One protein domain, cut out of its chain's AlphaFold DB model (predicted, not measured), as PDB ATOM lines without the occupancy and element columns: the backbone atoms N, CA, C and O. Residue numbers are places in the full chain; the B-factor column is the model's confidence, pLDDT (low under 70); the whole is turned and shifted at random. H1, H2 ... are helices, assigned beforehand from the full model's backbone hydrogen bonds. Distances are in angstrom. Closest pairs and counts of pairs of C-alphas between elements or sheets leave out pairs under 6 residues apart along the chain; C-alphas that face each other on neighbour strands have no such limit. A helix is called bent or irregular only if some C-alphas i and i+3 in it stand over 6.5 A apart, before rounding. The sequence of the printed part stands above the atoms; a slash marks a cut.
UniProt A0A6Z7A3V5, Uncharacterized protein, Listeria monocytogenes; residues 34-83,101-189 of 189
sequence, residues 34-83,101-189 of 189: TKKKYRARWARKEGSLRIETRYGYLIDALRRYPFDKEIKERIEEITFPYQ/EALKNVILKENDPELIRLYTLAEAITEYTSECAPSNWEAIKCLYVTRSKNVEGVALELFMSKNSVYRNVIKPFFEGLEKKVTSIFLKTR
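What this domain is: This is residues 34 to 83 and 101 to 189 of the 189 residues of an uncharacterized protein of Listeria monocytogenes (UniProt A0A6Z7A3V5). What shape do these atoms make? They make a long, loose rod of helices: in its body H4 crosses the long helix H7, the short arm H1b sits in the middle, and the hairpin of H5 and H6 packs on H7. One end is the arm H1a, of which residues 34 to 42 stick out, and the other end is the pair H2 and H3. What is it made of? The printed part has 139 residues with seven named helices, H1 to H7 in order, and no named strand; its class is all helix. The whole is loose, with a radius of gyration of the C-alphas of 18.8 A and spans of 69 by 30 by 29 A.

Where its parts are: Where does the first helix run? H1, residues 34 to 64, begins at C-alpha 34 (41.243, 56.872, 43.064); by its hydrogen bonds it was assigned as one helix, but it is bent, with C-alphas 54 and 57 8.0 A apart. Its arms are H1a, residues 34 to 54, 30.1 A long, and H1b, residues 57 to 64. Which helices follow? H2 is residues 68 to 79, H3 101 to 111, H4 113 to 131, 26.9 A long, H5 134 to 145 and H6 151 to 157. H7, residues 162 to 187, is 36.3 A long and ends at C-alpha 187 (35.294, 8.570, 61.667).

How they stand to each other: What touches the hub, H7? H1a touches it with residues 44 to 51 alone, at a shallow tilt of 21 degrees, the same way; the closest C-alphas, of Ile 51 and Lys 171, are 7.1 A apart. H4 touches it at a steep tilt of 54 degrees, opposite ways, with C-alphas of Ala 124 and Val 181 closest at 5.3 A. H6 touches it, about perpendicular at 76 degrees, with C-alphas of Ala 155 and Lys 162 closest at 5.5 A, and H5 only just touches it, with 3 pairs of C-alphas within 8 A, the closest those of Asn 136 and Val 169 at 6.1 A. What lies farther out? H5 and H6 form a helical hairpin, C-alphas of Ala 139 and Val 154 closest at 6.0 A, and H5 touches H1b, C-alphas of Arg 63 and Val 145 closest at 4.8 A. H2 touches H3, C-alphas of Thr 79 and Asn 105 closest at 6.2 A, and only just touches H4, with 3 pairs of C-alphas within 8 A, the closest those of Ile 71 and Leu 115 at 6.5 A. Are the backbones helical throughout? In H1b, H2, H3, H4, H5 and H6 every O i to N i+4 pair is within hydrogen-bond range; in H1a 15 of 17 are, and in H7 19 of 22.

The domain as a whole: How far does it reach? The two C-alphas farthest apart, of Thr 34 and Glu 101, are 70.4 A apart. Where is it cut or uncertain? Residues 84 to 100 are not printed, and C-alphas 83 and 101 are 14.7 A apart across the cut; of the links printed whole, none is long. The model's pLDDT is under 70 at residues 34 to 50, 82 to 83 and 188 to 189.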
ATOM      1  N   THR A  34      39.984  57.626  42.989       55.62
ATOM      2  CA  THR A  34      41.243  56.872  43.064       55.62
ATOM      3  C   THR A  34      41.358  56.124  44.391       55.62
ATOM      4  O   THR A  34      41.583  54.917  44.371       55.62
ATOM      5  N   LYS A  35      41.086  56.751  45.542       54.34
ATOM      6  CA  LYS A  35      41.130  56.086  46.861       54.34
ATOM      7  C   LYS A  35      40.113  54.939  46.987       54.34
ATOM      8  O   LYS A  35      40.457  53.879  47.513       54.34
ATOM      9  N   LYS A  36      38.897  55.087  46.437       57.22
ATOM     10  CA  LYS A  36      37.905  53.998  46.299       57.22
ATOM     11  C   LYS A  36      38.406  52.885  45.375       57.22
ATOM     12  O   LYS A  36      38.318  51.716  45.749       57.22
ATOM     13  N   LYS A  37      38.979  53.218  44.212       57.53
ATOM     14  CA  LYS A  37      39.577  52.239  43.284       57.53
ATOM     15  C   LYS A  37      40.738  51.479  43.926       57.53
ATOM     16  O   LYS A  37      40.833  50.269  43.728       57.53
ATOM     17  N   TYR A  38      41.585  52.149  44.710       52.25
ATOM     18  CA  TYR A  38      42.655  51.520  45.480       52.25
ATOM     19  C   TYR A  38      42.081  50.607  46.560       52.25
ATOM     20  O   TYR A  38      42.403  49.426  46.539       52.25
ATOM     21  N   ARG A  39      41.165  51.068  47.426       52.38
ATOM     22  CA  ARG A  39      40.503  50.194  48.419       52.38
ATOM     23  C   ARG A  39      39.852  48.966  47.781       52.38
ATOM     24  O   ARG A  39      40.038  47.860  48.268       52.38
ATOM     25  N   ALA A  40      39.160  49.128  46.654       54.88
ATOM     26  CA  ALA A  40      38.569  48.012  45.919       54.88
ATOM     27  C   ALA A  40      39.622  47.086  45.281       54.88
ATOM     28  O   ALA A  40      39.370  45.901  45.096       54.88
ATOM     29  N   ARG A  41      40.800  47.597  44.904       50.44
ATOM     30  CA  ARG A  41      41.925  46.793  44.392       50.44
ATOM     31  C   ARG A  41      42.614  46.016  45.520       50.44
ATOM     32  O   ARG A  41      42.890  44.836  45.342       50.44
ATOM     33  N   TRP A  42      42.814  46.643  46.676       42.12
ATOM     34  CA  TRP A  42      43.365  46.019  47.881       42.12
ATOM     35  C   TRP A  42      42.427  44.942  48.442       42.12
ATOM     36  O   TRP A  42      42.862  43.812  48.625       42.12
ATOM     37  N   ALA A  43      41.122  45.215  48.549       50.56
ATOM     38  CA  ALA A  43      40.127  44.217  48.956       50.56
ATOM     39  C   ALA A  43      40.010  43.037  47.965       50.56
ATOM     40  O   ALA A  43      39.785  41.899  48.371       50.56
ATOM     41  N   ARG A  44      40.194  43.287  46.656       50.56
ATOM     42  CA  ARG A  44      40.278  42.231  45.625       50.56
ATOM     43  C   ARG A  44      41.515  41.347  45.801       50.56
ATOM     44  O   ARG A  44      41.423  40.141  45.597       50.56
ATOM     45  N   LYS A  45      42.654  41.937  46.180       44.19
ATOM     46  CA  LYS A  45      43.912  41.215  46.408       44.19
ATOM     47  C   LYS A  45      43.870  40.402  47.710       44.19
ATOM     48  O   LYS A  45      44.300  39.256  47.706       44.19
ATOM     49  N   GLU A  46      43.270  40.934  48.777       47.44
ATOM     50  CA  GLU A  46      43.109  40.235  50.064       47.44
ATOM     51  C   GLU A  46      42.208  38.999  49.987       47.44
ATOM     52  O   GLU A  46      42.505  37.995  50.629       47.44
ATOM     53  N   GLY A  47      41.118  39.039  49.210       51.91
ATOM     54  CA  GLY A  47      40.218  37.888  49.076       51.91
ATOM     55  C   GLY A  47      40.904  36.658  48.470       51.91
ATOM     56  O   GLY A  47      40.720  35.554  48.970       51.91
ATOM     57  N   SER A  48      41.731  36.868  47.440       52.94
ATOM     58  CA  SER A  48      42.530  35.816  46.795       52.94
ATOM     59  C   SER A  48      43.663  35.330  47.704       52.94
ATOM     60  O   SER A  48      43.818  34.127  47.895       52.94
ATOM     61  N   LEU A  49      44.407  36.261  48.325       54.97
ATOM     62  CA  LEU A  49      45.516  35.922  49.225       54.97
ATOM     63  C   LEU A  49      45.054  35.095  50.431       54.97
ATOM     64  O   LEU A  49      45.761  34.189  50.862       54.97
ATOM     65  N   ARG A  50      43.868  35.387  50.984       64.06
ATOM     66  CA  ARG A  50      43.315  34.657  52.138       64.06
ATOM     67  C   ARG A  50      42.946  33.209  51.818       64.06
ATOM     68  O   ARG A  50      42.985  32.375  52.712       64.06
ATOM     69  N   ILE A  51      42.564  32.914  50.576       71.81
ATOM     70  CA  ILE A  51      42.179  31.555  50.169       71.81
ATOM     71  C   ILE A  51      43.427  30.697  49.979       71.81
ATOM     72  O   ILE A  51      43.480  29.598  50.515       71.81
ATOM     73  N   GLU A  52      44.448  31.211  49.293       72.19
ATOM     74  CA  GLU A  52      45.711  30.487  49.099       72.19
ATOM     75  C   GLU A  52      46.447  30.247  50.421       72.19
ATOM     76  O   GLU A  52      46.975  29.166  50.645       72.19
ATOM     77  N   THR A  53      46.430  31.221  51.336       76.12
ATOM     78  CA  THR A  53      47.058  31.059  52.658       76.12
ATOM     79  C   THR A  53      46.309  30.087  53.567       76.12
ATOM     80  O   THR A  53      46.949  29.361  54.317       76.12
ATOM     81  N   ARG A  54      44.971  30.044  53.511       82.38
ATOM     82  CA  ARG A  54      44.168  29.168  54.379       82.38
ATOM     83  C   ARG A  54      43.992  27.759  53.819       82.38
ATOM     84  O   ARG A  54      44.083  26.797  54.567       82.38
ATOM     85  N   TYR A  55      43.746  27.643  52.520       87.25
ATOM     86  CA  TYR A  55      43.418  26.383  51.849       87.25
ATOM     87  C   TYR A  55      44.519  25.920  50.897       87.25
ATOM     88  O   TYR A  55      44.269  25.057  50.059       87.25
ATOM     89  N   GLY A  56      45.736  26.463  51.008       86.88
ATOM     90  CA  GLY A  56      46.869  26.104  50.150       86.88
ATOM     91  C   GLY A  56      47.110  24.597  50.085       86.88
ATOM     92  O   GLY A  56      47.262  24.051  48.999       86.88
ATOM     93  N   TYR A  57      47.004  23.905  51.222       87.75
ATOM     94  CA  TYR A  57      47.138  22.448  51.288       87.75
ATOM     95  C   TYR A  57      46.045  21.698  50.496       87.75
ATOM     96  O   TYR A  57      46.352  20.720  49.821       87.75
ATOM     97  N   LEU A  58      44.788  22.167  50.515       90.69
ATOM     98  CA  LEU A  58      43.696  21.587  49.714       90.69
ATOM     99  C   LEU A  58      43.834  21.933  48.232       90.69
ATOM    100  O   LEU A  58      43.537  21.110  47.373       90.69
ATOM    101  N   ILE A  59      44.289  23.147  47.925       90.50
ATOM    102  CA  ILE A  59      44.576  23.571  46.553       90.50
ATOM    103  C   ILE A  59      45.671  22.682  45.961       90.50
ATOM    104  O   ILE A  59      45.523  22.190  44.844       90.50
ATOM    105  N   ASP A  60      46.748  22.443  46.706       89.44
ATOM    106  CA  ASP A  60      47.835  21.571  46.272       89.44
ATOM    107  C   ASP A  60      47.405  20.105  46.183       89.44
ATOM    108  O   ASP A  60      47.822  19.416  45.254       89.44
ATOM    109  N   ALA A  61      46.504  19.647  47.055       88.62
ATOM    110  CA  ALA A  61      45.889  18.328  46.938       88.62
ATOM    111  C   ALA A  61      45.064  18.191  45.641       88.62
ATOM    112  O   ALA A  61      45.276  17.257  44.873       88.62
ATOM    113  N   LEU A  62      44.191  19.156  45.322       90.81
ATOM    114  CA  LEU A  62      43.403  19.149  44.077       90.81
ATOM    115  C   LEU A  62      44.273  19.183  42.821       90.81
ATOM    116  O   LEU A  62      43.924  18.606  41.797       90.81
ATOM    117  N   ARG A  63      45.415  19.861  42.895       89.62
ATOM    118  CA  ARG A  63      46.384  19.952  41.800       89.62
ATOM    119  C   ARG A  63      47.081  18.637  41.477       89.62
ATOM    120  O   ARG A  63      47.615  18.518  40.378       89.62
ATOM    121  N   ARG A  64      47.140  17.724  42.442       87.94
ATOM    122  CA  ARG A  64      47.752  16.395  42.316       87.94
ATOM    123  C   ARG A  64      46.708  15.299  42.121       87.94
ATOM    124  O   ARG A  64      47.062  14.176  41.794       87.94
ATOM    125  N   TYR A  65      45.431  15.632  42.283       89.12
ATOM    126  CA  TYR A  65      44.325  14.712  42.079       89.12
ATOM    127  C   TYR A  65      44.209  14.285  40.600       89.12
ATOM    128  O   TYR A  65      44.227  15.153  39.719       89.12
ATOM    129  N   PRO A  66      44.007  12.987  40.297       88.31
ATOM    130  CA  PRO A  66      43.900  11.851  41.221       88.31
ATOM    131  C   PRO A  66      45.263  11.376  41.761       88.31
ATOM    132  O   PRO A  66      46.255  11.359  41.037       88.31
ATOM    133  N   PHE A  67      45.297  10.925  43.020       89.25
ATOM    134  CA  PHE A  67      46.525  10.531  43.736       89.25
ATOM    135  C   PHE A  67      47.095   9.159  43.326       89.25
ATOM    136  O   PHE A  67      47.933   8.600  44.029       89.25
ATOM    137  N   ASP A  68      46.668   8.596  42.193       87.31
ATOM    138  CA  ASP A  68      46.987   7.218  41.797       87.31
ATOM    139  C   ASP A  68      48.492   6.958  41.677       87.31
ATOM    140  O   ASP A  68      48.954   5.855  41.959       87.31
ATOM    141  N   LYS A  69      49.262   7.962  41.239       88.50
ATOM    142  CA  LYS A  69      50.723   7.856  41.120       88.50
ATOM    143  C   LYS A  69      51.393   7.837  42.491       88.50
ATOM    144  O   LYS A  69      52.139   6.914  42.776       88.50
ATOM    145  N   GLU A  70      51.049   8.800  43.344       87.56
ATOM    146  CA  GLU A  70      51.618   8.946  44.692       87.56
ATOM    147  C   GLU A  70      51.314   7.723  45.564       87.56
ATOM    148  O   GLU A  70      52.185   7.220  46.268       87.56
ATOM    149  N   ILE A  71      50.089   7.196  45.472       88.69
ATOM    150  CA  ILE A  71      49.683   5.983  46.191       88.69
ATOM    151  C   ILE A  71      50.495   4.775  45.709       88.69
ATOM    152  O   ILE A  71      50.966   3.993  46.532       88.69
ATOM    153  N   LYS A  72      50.680   4.613  44.392       89.56
ATOM    154  CA  LYS A  72      51.469   3.502  43.835       89.56
ATOM    155  C   LYS A  72      52.933   3.581  44.245       89.56
ATOM    156  O   LYS A  72      53.443   2.597  44.766       89.56
ATOM    157  N   GLU A  73      53.559   4.744  44.081       88.31
ATOM    158  CA  GLU A  73      54.949   4.984  44.486       88.31
ATOM    159  C   GLU A  73      55.138   4.671  45.976       88.31
ATOM    160  O   GLU A  73      56.033   3.914  46.344       88.31
ATOM    161  N   ARG A  74      54.225   5.132  46.841       86.38
ATOM    162  CA  ARG A  74      54.308   4.856  48.280       86.38
ATOM    163  C   ARG A  74      54.126   3.374  48.618       86.38
ATOM    164  O   ARG A  74      54.816   2.843  49.486       86.38
ATOM    165  N   ILE A  75      53.217   2.680  47.933       86.62
ATOM    166  CA  ILE A  75      53.031   1.230  48.096       86.62
ATOM    167  C   ILE A  75      54.281   0.467  47.647       86.62
ATOM    168  O   ILE A  75      54.654  -0.514  48.300       86.62
ATOM    169  N   GLU A  76      54.912   0.885  46.551       86.81
ATOM    170  CA  GLU A  76      56.154   0.300  46.043       86.81
ATOM    171  C   GLU A  76      57.303   0.504  47.033       86.81
ATOM    172  O   GLU A  76      57.953  -0.476  47.388       86.81
ATOM    173  N   GLU A  77      57.478   1.711  47.575       85.25
ATOM    174  CA  GLU A  77      58.481   2.015  48.607       85.25
ATOM    175  C   GLU A  77      58.324   1.153  49.867       85.25
ATOM    176  O   GLU A  77      59.311   0.681  50.430       85.25
ATOM    177  N   ILE A  78      57.084   0.924  50.317       83.19
ATOM    178  CA  ILE A  78      56.808   0.073  51.484       83.19
ATOM    179  C   ILE A  78      57.056  -1.403  51.161       83.19
ATOM    180  O   ILE A  78      57.512  -2.160  52.015       83.19
ATOM    181  N   THR A  79      56.726  -1.834  49.942       80.94
ATOM    182  CA  THR A  79      56.861  -3.241  49.538       80.94
ATOM    183  C   THR A  79      58.321  -3.607  49.260       80.94
ATOM    184  O   THR A  79      58.738  -4.721  49.574       80.94
ATOM    185  N   PHE A  80      59.091  -2.673  48.706       77.88
ATOM    186  CA  PHE A  80      60.485  -2.843  48.308       77.88
ATOM    187  C   PHE A  80      61.347  -1.739  48.934       77.88
ATOM    188  O   PHE A  80      61.810  -0.838  48.229       77.88
ATOM    189  N   PRO A  81      61.573  -1.784  50.259       73.56
ATOM    190  CA  PRO A  81      62.428  -0.807  50.910       73.56
ATOM    191  C   PRO A  81      63.839  -0.893  50.324       73.56
ATOM    192  O   PRO A  81      64.361  -1.985  50.090       73.56
ATOM    193  N   TYR A  82      64.463   0.265  50.105       68.25
ATOM    194  CA  TYR A  82      65.841   0.335  49.629       68.25
ATOM    195  C   TYR A  82      66.762  -0.479  50.550       68.25
ATOM    196  O   TYR A  82      66.901  -0.174  51.736       68.25
ATOM    197  N   GLN A  83      67.386  -1.524  50.005       63.91
ATOM    198  CA  GLN A  83      68.380  -2.328  50.708       63.91
ATOM    199  C   GLN A  83      69.775  -1.868  50.285       63.91
ATOM    200  O   GLN A  83      70.145  -1.973  49.117       63.91
ATOM    201  N   GLU A 101      56.869 -11.873  56.000       71.81
ATOM    202  CA  GLU A 101      57.140 -10.539  55.433       71.81
ATOM    203  C   GLU A 101      55.891  -9.907  54.807       71.81
ATOM    204  O   GLU A 101      55.658  -8.710  54.954       71.81
ATOM    205  N   ALA A 102      55.018 -10.728  54.219       72.31
ATOM    206  CA  ALA A 102      53.724 -10.290  53.709       72.31
ATOM    207  C   ALA A 102      52.849  -9.631  54.792       72.31
ATOM    208  O   ALA A 102      52.284  -8.570  54.544       72.31
ATOM    209  N   LEU A 103      52.774 -10.202  56.003       77.50
ATOM    210  CA  LEU A 103      51.999  -9.612  57.101       77.50
ATOM    211  C   LEU A 103      52.643  -8.322  57.614       77.50
ATOM    212  O   LEU A 103      51.927  -7.375  57.919       77.50
ATOM    213  N   LYS A 104      53.979  -8.243  57.650       79.31
ATOM    214  CA  LYS A 104      54.674  -6.991  57.995       79.31
ATOM    215  C   LYS A 104      54.330  -5.881  57.004       79.31
ATOM    216  O   LYS A 104      54.000  -4.780  57.425       79.31
ATOM    217  N   ASN A 105      54.339  -6.185  55.709       79.00
ATOM    218  CA  ASN A 105      54.019  -5.214  54.667       79.00
ATOM    219  C   ASN A 105      52.552  -4.771  54.715       79.00
ATOM    220  O   ASN A 105      52.275  -3.602  54.472       79.00
ATOM    221  N   VAL A 106      51.618  -5.667  55.047       81.44
ATOM    222  CA  VAL A 106      50.202  -5.304  55.247       81.44
ATOM    223  C   VAL A 106      50.057  -4.345  56.427       81.44
ATOM    224  O   VAL A 106      49.508  -3.261  56.257       81.44
ATOM    225  N   ILE A 107      50.643  -4.684  57.579       81.56
ATOM    226  CA  ILE A 107      50.611  -3.831  58.776       81.56
ATOM    227  C   ILE A 107      51.234  -2.460  58.479       81.56
ATOM    228  O   ILE A 107      50.697  -1.437  58.895       81.56
ATOM    229  N   LEU A 108      52.349  -2.416  57.748       81.38
ATOM    230  CA  LEU A 108      52.997  -1.158  57.372       81.38
ATOM    231  C   LEU A 108      52.137  -0.321  56.421       81.38
ATOM    232  O   LEU A 108      52.053   0.884  56.611       81.38
ATOM    233  N   LYS A 109      51.469  -0.937  55.439       83.56
ATOM    234  CA  LYS A 109      50.571  -0.230  54.510       83.56
ATOM    235  C   LYS A 109      49.351   0.352  55.218       83.56
ATOM    236  O   LYS A 109      48.968   1.477  54.923       83.56
ATOM    237  N   GLU A 110      48.762  -0.397  56.147       81.12
ATOM    238  CA  GLU A 110      47.591   0.044  56.915       81.12
ATOM    239  C   GLU A 110      47.921   1.171  57.897       81.12
ATOM    240  O   GLU A 110      47.073   2.020  58.155       81.12
ATOM    241  N   ASN A 111      49.148   1.201  58.427       84.00
ATOM    242  CA  ASN A 111      49.582   2.197  59.408       84.00
ATOM    243  C   ASN A 111      50.409   3.346  58.806       84.00
ATOM    244  O   ASN A 111      50.853   4.222  59.552       84.00
ATOM    245  N   ASP A 112      50.647   3.362  57.490       84.69
ATOM    246  CA  ASP A 112      51.446   4.412  56.862       84.69
ATOM    247  C   ASP A 112      50.680   5.749  56.863       84.69
ATOM    248  O   ASP A 112      49.601   5.859  56.269       84.69
ATOM    249  N   PRO A 113      51.218   6.797  57.515       84.25
ATOM    250  CA  PRO A 113      50.494   8.048  57.704       84.25
ATOM    251  C   PRO A 113      50.256   8.804  56.390       84.25
ATOM    252  O   PRO A 113      49.256   9.514  56.276       84.25
ATOM    253  N   GLU A 114      51.139   8.658  55.396       86.25
ATOM    254  CA  GLU A 114      50.981   9.309  54.093       86.25
ATOM    255  C   GLU A 114      49.896   8.628  53.259       86.25
ATOM    256  O   GLU A 114      49.034   9.317  52.715       86.25
ATOM    257  N   LEU A 115      49.858   7.293  53.219       86.75
ATOM    258  CA  LEU A 115      48.770   6.546  52.579       86.75
ATOM    259  C   LEU A 115      47.419   6.870  53.212       86.75
ATOM    260  O   LEU A 115      46.481   7.204  52.489       86.75
ATOM    261  N   ILE A 116      47.324   6.859  54.546       87.69
ATOM    262  CA  ILE A 116      46.093   7.239  55.254       87.69
ATOM    263  C   ILE A 116      45.672   8.658  54.856       87.69
ATOM    264  O   ILE A 116      44.506   8.892  54.525       87.69
ATOM    265  N   ARG A 117      46.610   9.614  54.838       89.12
ATOM    266  CA  ARG A 117      46.347  11.001  54.428       89.12
ATOM    267  C   ARG A 117      45.835  11.085  52.988       89.12
ATOM    268  O   ARG A 117      44.851  11.785  52.745       89.12
ATOM    269  N   LEU A 118      46.477  10.396  52.043       88.69
ATOM    270  CA  LEU A 118      46.100  10.398  50.626       88.69
ATOM    271  C   LEU A 118      44.723   9.767  50.404       88.69
ATOM    272  O   LEU A 118      43.899  10.367  49.714       88.69
ATOM    273  N   TYR A 119      44.439   8.624  51.031       89.81
ATOM    274  CA  TYR A 119      43.124   7.986  50.954       89.81
ATOM    275  C   TYR A 119      42.028   8.862  51.561       89.81
ATOM    276  O   TYR A 119      41.010   9.082  50.912       89.81
ATOM    277  N   THR A 120      42.271   9.452  52.736       89.19
ATOM    278  CA  THR A 120      41.314  10.365  53.386       89.19
ATOM    279  C   THR A 120      40.983  11.558  52.484       89.19
ATOM    280  O   THR A 120      39.826  11.955  52.360       89.19
ATOM    281  N   LEU A 121      41.994  12.145  51.832       90.38
ATOM    282  CA  LEU A 121      41.794  13.257  50.901       90.38
ATOM    283  C   LEU A 121      41.069  12.822  49.626       90.38
ATOM    284  O   LEU A 121      40.200  13.552  49.152       90.38
ATOM    285  N   ALA A 122      41.409  11.657  49.070       91.12
ATOM    286  CA  ALA A 122      40.747  11.107  47.891       91.12
ATOM    287  C   ALA A 122      39.255  10.889  48.157       91.12
ATOM    288  O   ALA A 122      38.415  11.394  47.412       91.12
ATOM    289  N   GLU A 123      38.938  10.213  49.260       91.69
ATOM    290  CA  GLU A 123      37.575   9.932  49.699       91.69
ATOM    291  C   GLU A 123      36.805  11.237  49.926       91.69
ATOM    292  O   GLU A 123      35.755  11.449  49.319       91.69
ATOM    293  N   ALA A 124      37.382  12.181  50.677       91.69
ATOM    294  CA  ALA A 124      36.769  13.481  50.928       91.69
ATOM    295  C   ALA A 124      36.443  14.245  49.642       91.69
ATOM    296  O   ALA A 124      35.362  14.822  49.534       91.69
ATOM    297  N   ILE A 125      37.359  14.254  48.667       92.00
ATOM    298  CA  ILE A 125      37.117  14.884  47.368       92.00
ATOM    299  C   ILE A 125      35.981  14.148  46.659       92.00
ATOM    300  O   ILE A 125      35.021  14.794  46.255       92.00
ATOM    301  N   THR A 126      36.029  12.822  46.547       91.44
ATOM    302  CA  THR A 126      34.988  12.063  45.836       91.44
ATOM    303  C   THR A 126      33.598  12.243  46.446       91.44
ATOM    304  O   THR A 126      32.660  12.576  45.721       91.44
ATOM    305  N   GLU A 127      33.461  12.140  47.769       91.50
ATOM    306  CA  GLU A 127      32.183  12.345  48.449       91.50
ATOM    307  C   GLU A 127      31.708  13.794  48.353       91.50
ATOM    308  O   GLU A 127      30.538  14.061  48.101       91.50
ATOM    309  N   TYR A 128      32.606  14.766  48.520       91.12
ATOM    310  CA  TYR A 128      32.195  16.163  48.435       91.12
ATOM    311  C   TYR A 128      31.830  16.563  46.998       91.12
ATOM    312  O   TYR A 128      30.954  17.401  46.789       91.12
ATOM    313  N   THR A 129      32.453  15.946  45.990       89.44
ATOM    314  CA  THR A 129      32.096  16.180  44.584       89.44
ATOM    315  C   THR A 129      30.728  15.630  44.211       89.44
ATOM    316  O   THR A 129      30.068  16.242  43.377       89.44
ATOM    317  N   SER A 130      30.281  14.530  44.828       88.00
ATOM    318  CA  SER A 130      28.939  13.991  44.586       88.00
ATOM    319  C   SER A 130      27.846  14.823  45.266       88.00
ATOM    320  O   SER A 130      26.734  14.906  44.750       88.00
ATOM    321  N   GLU A 131      28.164  15.492  46.378       88.81
ATOM    322  CA  GLU A 131      27.269  16.434  47.065       88.81
ATOM    323  C   GLU A 131      27.215  17.821  46.392       88.81
ATOM    324  O   GLU A 131      26.230  18.552  46.519       88.81
ATOM    325  N   CYS A 132      28.280  18.215  45.688       87.94
ATOM    326  CA  CYS A 132      28.373  19.519  45.040       87.94
ATOM    327  C   CYS A 132      27.526  19.618  43.765       87.94
ATOM    328  O   CYS A 132      27.395  18.677  42.987       87.94
ATOM    329  N   ALA A 133      27.039  20.831  43.481       89.06
ATOM    330  CA  ALA A 133      26.423  21.123  42.191       89.06
ATOM    331  C   ALA A 133      27.425  20.873  41.041       89.06
ATOM    332  O   ALA A 133      28.578  21.319  41.136       89.06
ATOM    333  N   PRO A 134      27.001  20.238  39.932       88.25
ATOM    334  CA  PRO A 134      27.904  19.834  38.852       88.25
ATOM    335  C   PRO A 134      28.618  21.028  38.206       88.25
ATOM    336  O   PRO A 134      29.812  20.952  37.929       88.25
ATOM    337  N   SER A 135      27.931  22.165  38.065       88.56
ATOM    338  CA  SER A 135      28.510  23.412  37.546       88.56
ATOM    339  C   SER A 135      29.622  23.973  38.439       88.56
ATOM    340  O   SER A 135      30.645  24.450  37.946       88.56
ATOM    341  N   ASN A 136      29.456  23.889  39.763       90.25
ATOM    342  CA  ASN A 136      30.465  24.344  40.717       90.25
ATOM    343  C   ASN A 136      31.684  23.421  40.698       90.25
ATOM    344  O   ASN A 136      32.815  23.903  40.723       90.25
ATOM    345  N   TRP A 137      31.471  22.106  40.624       92.81
ATOM    346  CA  TRP A 137      32.575  21.161  40.512       92.81
ATOM    347  C   TRP A 137      33.356  21.350  39.210       92.81
ATOM    348  O   TRP A 137      34.582  21.405  39.239       92.81
ATOM    349  N   GLU A 138      32.675  21.518  38.078       91.88
ATOM    350  CA  GLU A 138      33.328  21.734  36.787       91.88
ATOM    351  C   GLU A 138      34.177  23.013  36.776       91.88
ATOM    352  O   GLU A 138      35.311  23.008  36.283       91.88
ATOM    353  N   ALA A 139      33.691  24.075  37.422       92.00
ATOM    354  CA  ALA A 139      34.454  25.293  37.655       92.00
ATOM    355  C   ALA A 139      35.727  25.034  38.482       92.00
ATOM    356  O   ALA A 139      36.818  25.442  38.084       92.00
ATOM    357  N   ILE A 140      35.625  24.323  39.609       93.56
ATOM    358  CA  ILE A 140      36.780  23.986  40.459       93.56
ATOM    359  C   ILE A 140      37.773  23.080  39.726       93.56
ATOM    360  O   ILE A 140      38.983  23.313  39.786       93.56
ATOM    361  N   LYS A 141      37.272  22.088  38.985       93.00
ATOM    362  CA  LYS A 141      38.075  21.174  38.172       93.00
ATOM    363  C   LYS A 141      38.882  21.945  37.130       93.00
ATOM    364  O   LYS A 141      40.096  21.760  37.059       93.00
ATOM    365  N   CYS A 142      38.239  22.853  36.392       91.94
ATOM    366  CA  CYS A 142      38.900  23.715  35.411       91.94
ATOM    367  C   CYS A 142      39.976  24.619  36.030       91.94
ATOM    368  O   CYS A 142      40.991  24.882  35.385       91.94
ATOM    369  N   LEU A 143      39.775  25.092  37.264       90.75
ATOM    370  CA  LEU A 143      40.707  26.002  37.938       90.75
ATOM    371  C   LEU A 143      41.917  25.295  38.548       90.75
ATOM    372  O   LEU A 143      43.041  25.775  38.410       90.75
ATOM    373  N   TYR A 144      41.694  24.187  39.256       90.38
ATOM    374  CA  TYR A 144      42.701  23.619  40.155       90.38
ATOM    375  C   TYR A 144      43.195  22.237  39.732       90.38
ATOM    376  O   TYR A 144      44.379  21.960  39.924       90.38
ATOM    377  N   VAL A 145      42.339  21.419  39.112       89.94
ATOM    378  CA  VAL A 145      42.679  20.045  38.702       89.94
ATOM    379  C   VAL A 145      43.302  20.048  37.307       89.94
ATOM    380  O   VAL A 145      44.485  19.772  37.150       89.94
ATOM    381  N   THR A 146      42.534  20.430  36.283       90.06
ATOM    382  CA  THR A 146      43.019  20.468  34.892       90.06
ATOM    383  C   THR A 146      43.749  21.764  34.560       90.06
ATOM    384  O   THR A 146      44.516  21.799  33.601       90.06
ATOM    385  N   ARG A 147      43.515  22.828  35.345       87.62
ATOM    386  CA  ARG A 147      44.080  24.177  35.150       87.62
ATOM    387  C   ARG A 147      43.891  24.710  33.724       87.62
ATOM    388  O   ARG A 147      44.738  25.433  33.205       87.62
ATOM    389  N   SER A 148      42.782  24.349  33.084       89.56
ATOM    390  CA  SER A 148      42.468  24.750  31.710       89.56
ATOM    391  C   SER A 148      42.046  26.216  31.605       89.56
ATOM    392  O   SER A 148      42.173  26.817  30.540       89.56
ATOM    393  N   LYS A 149      41.530  26.800  32.695       89.44
ATOM    394  CA  LYS A 149      41.008  28.172  32.729       89.44
ATOM    395  C   LYS A 149      41.488  28.906  33.970       89.44
ATOM    396  O   LYS A 149      41.754  28.313  35.011       89.44
ATOM    397  N   ASN A 150      41.552  30.229  33.864       90.38
ATOM    398  CA  ASN A 150      41.720  31.108  35.015       90.38
ATOM    399  C   ASN A 150      40.346  31.488  35.609       90.38
ATOM    400  O   ASN A 150      39.292  31.211  35.034       90.38
ATOM    401  N   VAL A 151      40.348  32.174  36.757       88.06
ATOM    402  CA  VAL A 151      39.104  32.605  37.431       88.06
ATOM    403  C   VAL A 151      38.258  33.537  36.560       88.06
ATOM    404  O   VAL A 151      37.047  33.595  36.730       88.06
ATOM    405  N   GLU A 152      38.865  34.260  35.621       88.12
ATOM    406  CA  GLU A 152      38.134  35.137  34.700       88.12
ATOM    407  C   GLU A 152      37.393  34.344  33.623       88.12
ATOM    408  O   GLU A 152      36.230  34.631  33.365       88.12
ATOM    409  N   GLY A 153      38.011  33.298  33.075       88.31
ATOM    410  CA  GLY A 153      37.363  32.378  32.142       88.31
ATOM    411  C   GLY A 153      36.181  31.664  32.789       88.31
ATOM    412  O   GLY A 153      35.090  31.655  32.233       88.31
ATOM    413  N   VAL A 154      36.351  31.164  34.015       90.19
ATOM    414  CA  VAL A 154      35.251  30.537  34.768       90.19
ATOM    415  C   VAL A 154      34.148  31.535  35.124       90.19
ATOM    416  O   VAL A 154      32.967  31.201  35.089       90.19
ATOM    417  N   ALA A 155      34.509  32.779  35.441       90.62
ATOM    418  CA  ALA A 155      33.535  33.830  35.706       90.62
ATOM    419  C   ALA A 155      32.640  34.112  34.487       90.62
ATOM    420  O   ALA A 155      31.441  34.320  34.660       90.62
ATOM    421  N   LEU A 156      33.198  34.067  33.273       90.44
ATOM    422  CA  LEU A 156      32.425  34.220  32.038       90.44
ATOM    423  C   LEU A 156      31.433  33.070  31.835       90.44
ATOM    424  O   LEU A 156      30.277  33.330  31.523       90.44
ATOM    425  N   GLU A 157      31.851  31.825  32.066       89.62
ATOM    426  CA  GLU A 157      30.988  30.646  31.875       89.62
ATOM    427  C   GLU A 157      29.839  30.577  32.873       89.62
ATOM    428  O   GLU A 157      28.727  30.190  32.530       89.62
ATOM    429  N   LEU A 158      30.099  30.997  34.108       88.62
ATOM    430  CA  LEU A 158      29.083  31.050  35.150       88.62
ATOM    431  C   LEU A 158      28.241  32.333  35.095       88.62
ATOM    432  O   LEU A 158      27.358  32.506  35.930       88.62
ATOM    433  N   PHE A 159      28.512  33.248  34.156       90.56
ATOM    434  CA  PHE A 159      27.893  34.579  34.085       90.56
ATOM    435  C   PHE A 159      28.001  35.362  35.408       90.56
ATOM    436  O   PHE A 159      27.093  36.082  35.829       90.56
ATOM    437  N   MET A 160      29.139  35.226  36.090       90.00
ATOM    438  CA  MET A 160      29.411  35.815  37.399       90.00
ATOM    439  C   MET A 160      30.559  36.821  37.325       90.00
ATOM    440  O   MET A 160      31.429  36.761  36.465       90.00
ATOM    441  N   SER A 161      30.628  37.752  38.280       89.25
ATOM    442  CA  SER A 161      31.851  38.543  38.456       89.25
ATOM    443  C   SER A 161      32.933  37.715  39.155       89.25
ATOM    444  O   SER A 161      32.624  36.885  40.010       89.25
ATOM    445  N   LYS A 162      34.213  38.008  38.892       87.75
ATOM    446  CA  LYS A 162      35.368  37.363  39.553       87.75
ATOM    447  C   LYS A 162      35.232  37.293  41.081       87.75
ATOM    448  O   LYS A 162      35.505  36.269  41.695       87.75
ATOM    449  N   ASN A 163      34.760  38.375  41.704       87.12
ATOM    450  CA  ASN A 163      34.537  38.423  43.152       87.12
ATOM    451  C   ASN A 163      33.407  37.492  43.606       87.12
ATOM    452  O   ASN A 163      33.478  36.935  44.698       87.12
ATOM    453  N   SER A 164      32.367  37.354  42.784       87.50
ATOM    454  CA  SER A 164      31.247  36.454  43.044       87.50
ATOM    455  C   SER A 164      31.700  34.996  42.966       87.50
ATOM    456  O   SER A 164      31.393  34.227  43.868       87.50
ATOM    457  N   VAL A 165      32.536  34.641  41.982       89.00
ATOM    458  CA  VAL A 165      33.135  33.297  41.875       89.00
ATOM    459  C   VAL A 165      33.944  32.954  43.126       89.00
ATOM    460  O   VAL A 165      33.743  31.900  43.725       89.00
ATOM    461  N   TYR A 166      34.799  33.869  43.597       88.19
ATOM    462  CA  TYR A 166      35.553  33.637  44.832       88.19
ATOM    463  C   TYR A 166      34.659  33.431  46.058       88.19
ATOM    464  O   TYR A 166      34.948  32.572  46.886       88.19
ATOM    465  N   ARG A 167      33.590  34.222  46.198       87.19
ATOM    466  CA  ARG A 167      32.727  34.209  47.390       87.19
ATOM    467  C   ARG A 167      31.710  33.078  47.408       87.19
ATOM    468  O   ARG A 167      31.411  32.596  48.492       87.19
ATOM    469  N   ASN A 168      31.194  32.694  46.245       88.25
ATOM    470  CA  ASN A 168      30.037  31.807  46.133       88.25
ATOM    471  C   ASN A 168      30.399  30.421  45.592       88.25
ATOM    472  O   ASN A 168      29.637  29.488  45.805       88.25
ATOM    473  N   VAL A 169      31.546  30.278  44.919       90.56
ATOM    474  CA  VAL A 169      31.995  28.995  44.354       90.56
ATOM    475  C   VAL A 169      33.252  28.524  45.072       90.56
ATOM    476  O   VAL A 169      33.219  27.528  45.783       90.56
ATOM    477  N   ILE A 170      34.349  29.281  44.966       90.88
ATOM    478  CA  ILE A 170      35.672  28.843  45.437       90.88
ATOM    479  C   ILE A 170      35.709  28.718  46.962       90.88
ATOM    480  O   ILE A 170      36.050  27.666  47.493       90.88
ATOM    481  N   LYS A 171      35.355  29.783  47.686       90.50
ATOM    482  CA  LYS A 171      35.421  29.783  49.151       90.50
ATOM    483  C   LYS A 171      34.476  28.747  49.789       90.50
ATOM    484  O   LYS A 171      34.965  27.997  50.629       90.50
ATOM    485  N   PRO A 172      33.182  28.659  49.415       91.31
ATOM    486  CA  PRO A 172      32.279  27.668  49.996       91.31
ATOM    487  C   PRO A 172      32.702  26.236  49.683       91.31
ATOM    488  O   PRO A 172      32.588  25.379  50.553       91.31
ATOM    489  N   PHE A 173      33.250  25.996  48.486       92.62
ATOM    490  CA  PHE A 173      33.788  24.690  48.125       92.62
ATOM    491  C   PHE A 173      34.923  24.272  49.065       92.62
ATOM    492  O   PHE A 173      34.873  23.197  49.649       92.62
ATOM    493  N   PHE A 174      35.926  25.131  49.272       92.69
ATOM    494  CA  PHE A 174      37.039  24.793  50.164       92.69
ATOM    495  C   PHE A 174      36.619  24.684  51.636       92.69
ATOM    496  O   PHE A 174      37.111  23.807  52.339       92.69
ATOM    497  N   GLU A 175      35.677  25.514  52.093       91.44
ATOM    498  CA  GLU A 175      35.105  25.403  53.443       91.44
ATOM    499  C   GLU A 175      34.340  24.089  53.648       91.44
ATOM    500  O   GLU A 175      34.416  23.492  54.721       91.44
ATOM    501  N   GLY A 176      33.589  23.635  52.643       91.62
ATOM    502  CA  GLY A 176      32.886  22.358  52.708       91.62
ATOM    503  C   GLY A 176      33.834  21.168  52.620       91.62
ATOM    504  O   GLY A 176      33.715  20.240  53.418       91.62
ATOM    505  N   LEU A 177      34.836  21.235  51.740       92.75
ATOM    506  CA  LEU A 177      35.852  20.196  51.611       92.75
ATOM    507  C   LEU A 177      36.667  20.037  52.905       92.75
ATOM    508  O   LEU A 177      36.857  18.917  53.364       92.75
ATOM    509  N   GLU A 178      37.090  21.134  53.545       92.25
ATOM    510  CA  GLU A 178      37.797  21.103  54.840       92.25
ATOM    511  C   GLU A 178      36.967  20.395  55.924       92.25
ATOM    512  O   GLU A 178      37.473  19.530  56.650       92.25
ATOM    513  N   LYS A 179      35.668  20.709  56.007       92.12
ATOM    514  CA  LYS A 179      34.747  20.044  56.941       92.12
ATOM    515  C   LYS A 179      34.616  18.556  56.643       92.12
ATOM    516  O   LYS A 179      34.591  17.756  57.575       92.12
ATOM    517  N   LYS A 180      34.552  18.184  55.363       91.94
ATOM    518  CA  LYS A 180      34.429  16.790  54.934       91.94
ATOM    519  C   LYS A 180      35.678  15.982  55.283       91.94
ATOM    520  O   LYS A 180      35.555  14.934  55.906       91.94
ATOM    521  N   VAL A 181      36.865  16.520  54.991       90.19
ATOM    522  CA  VAL A 181      38.155  15.925  55.384       90.19
ATOM    523  C   VAL A 181      38.207  15.708  56.895       90.19
ATOM    524  O   VAL A 181      38.527  14.616  57.354       90.19
ATOM    525  N   THR A 182      37.828  16.723  57.675       89.31
ATOM    526  CA  THR A 182      37.797  16.625  59.143       89.31
ATOM    527  C   THR A 182      36.799  15.563  59.611       89.31
ATOM    528  O   THR A 182      37.094  14.796  60.521       89.31
ATOM    529  N   SER A 183      35.624  15.480  58.980       90.69
ATOM    530  CA  SER A 183      34.609  14.484  59.323       90.69
ATOM    531  C   SER A 183      35.062  13.056  59.039       90.69
ATOM    532  O   SER A 183      34.741  12.183  59.838       90.69
ATOM    533  N   ILE A 184      35.742  12.803  57.919       88.75
ATOM    534  CA  ILE A 184      36.246  11.462  57.588       88.75
ATOM    535  C   ILE A 184      37.367  11.102  58.559       88.75
ATOM    536  O   ILE A 184      37.306  10.060  59.200       88.75
ATOM    537  N   PHE A 185      38.305  12.021  58.789       84.00
ATOM    538  CA  PHE A 185      39.396  11.814  59.738       84.00
ATOM    539  C   PHE A 185      38.912  11.465  61.159       84.00
ATOM    540  O   PHE A 185      39.534  10.655  61.840       84.00
ATOM    541  N   LEU A 186      37.794  12.050  61.606       84.88
ATOM    542  CA  LEU A 186      37.171  11.731  62.897       84.88
ATOM    543  C   LEU A 186      36.401  10.402  62.915       84.88
ATOM    544  O   LEU A 186      36.177   9.876  63.996       84.88
ATOM    545  N   LYS A 187      35.960   9.882  61.764       83.00
ATOM    546  CA  LYS A 187      35.294   8.570  61.667       83.00
ATOM    547  C   LYS A 187      36.294   7.416  61.626       83.00
ATOM    548  O   LYS A 187      35.966   6.322  62.065       83.00
ATOM    549  N   THR A 188      37.469   7.651  61.049       69.62
ATOM    550  CA  THR A 188      38.516   6.636  60.861       69.62
ATOM    551  C   THR A 188      39.373   6.421  62.121       69.62
ATOM    552  O   THR A 188      40.149   5.471  62.166       69.62
ATOM    553  N   ARG A 189      39.248   7.282  63.142       55.41
ATOM    554  CA  ARG A 189      39.896   7.150  64.459       55.41
ATOM    555  C   ARG A 189      38.935   6.623  65.514       55.41
ATOM    556  O   ARG A 189      39.417   5.861  66.378       55.41
TER     557      ARG A 189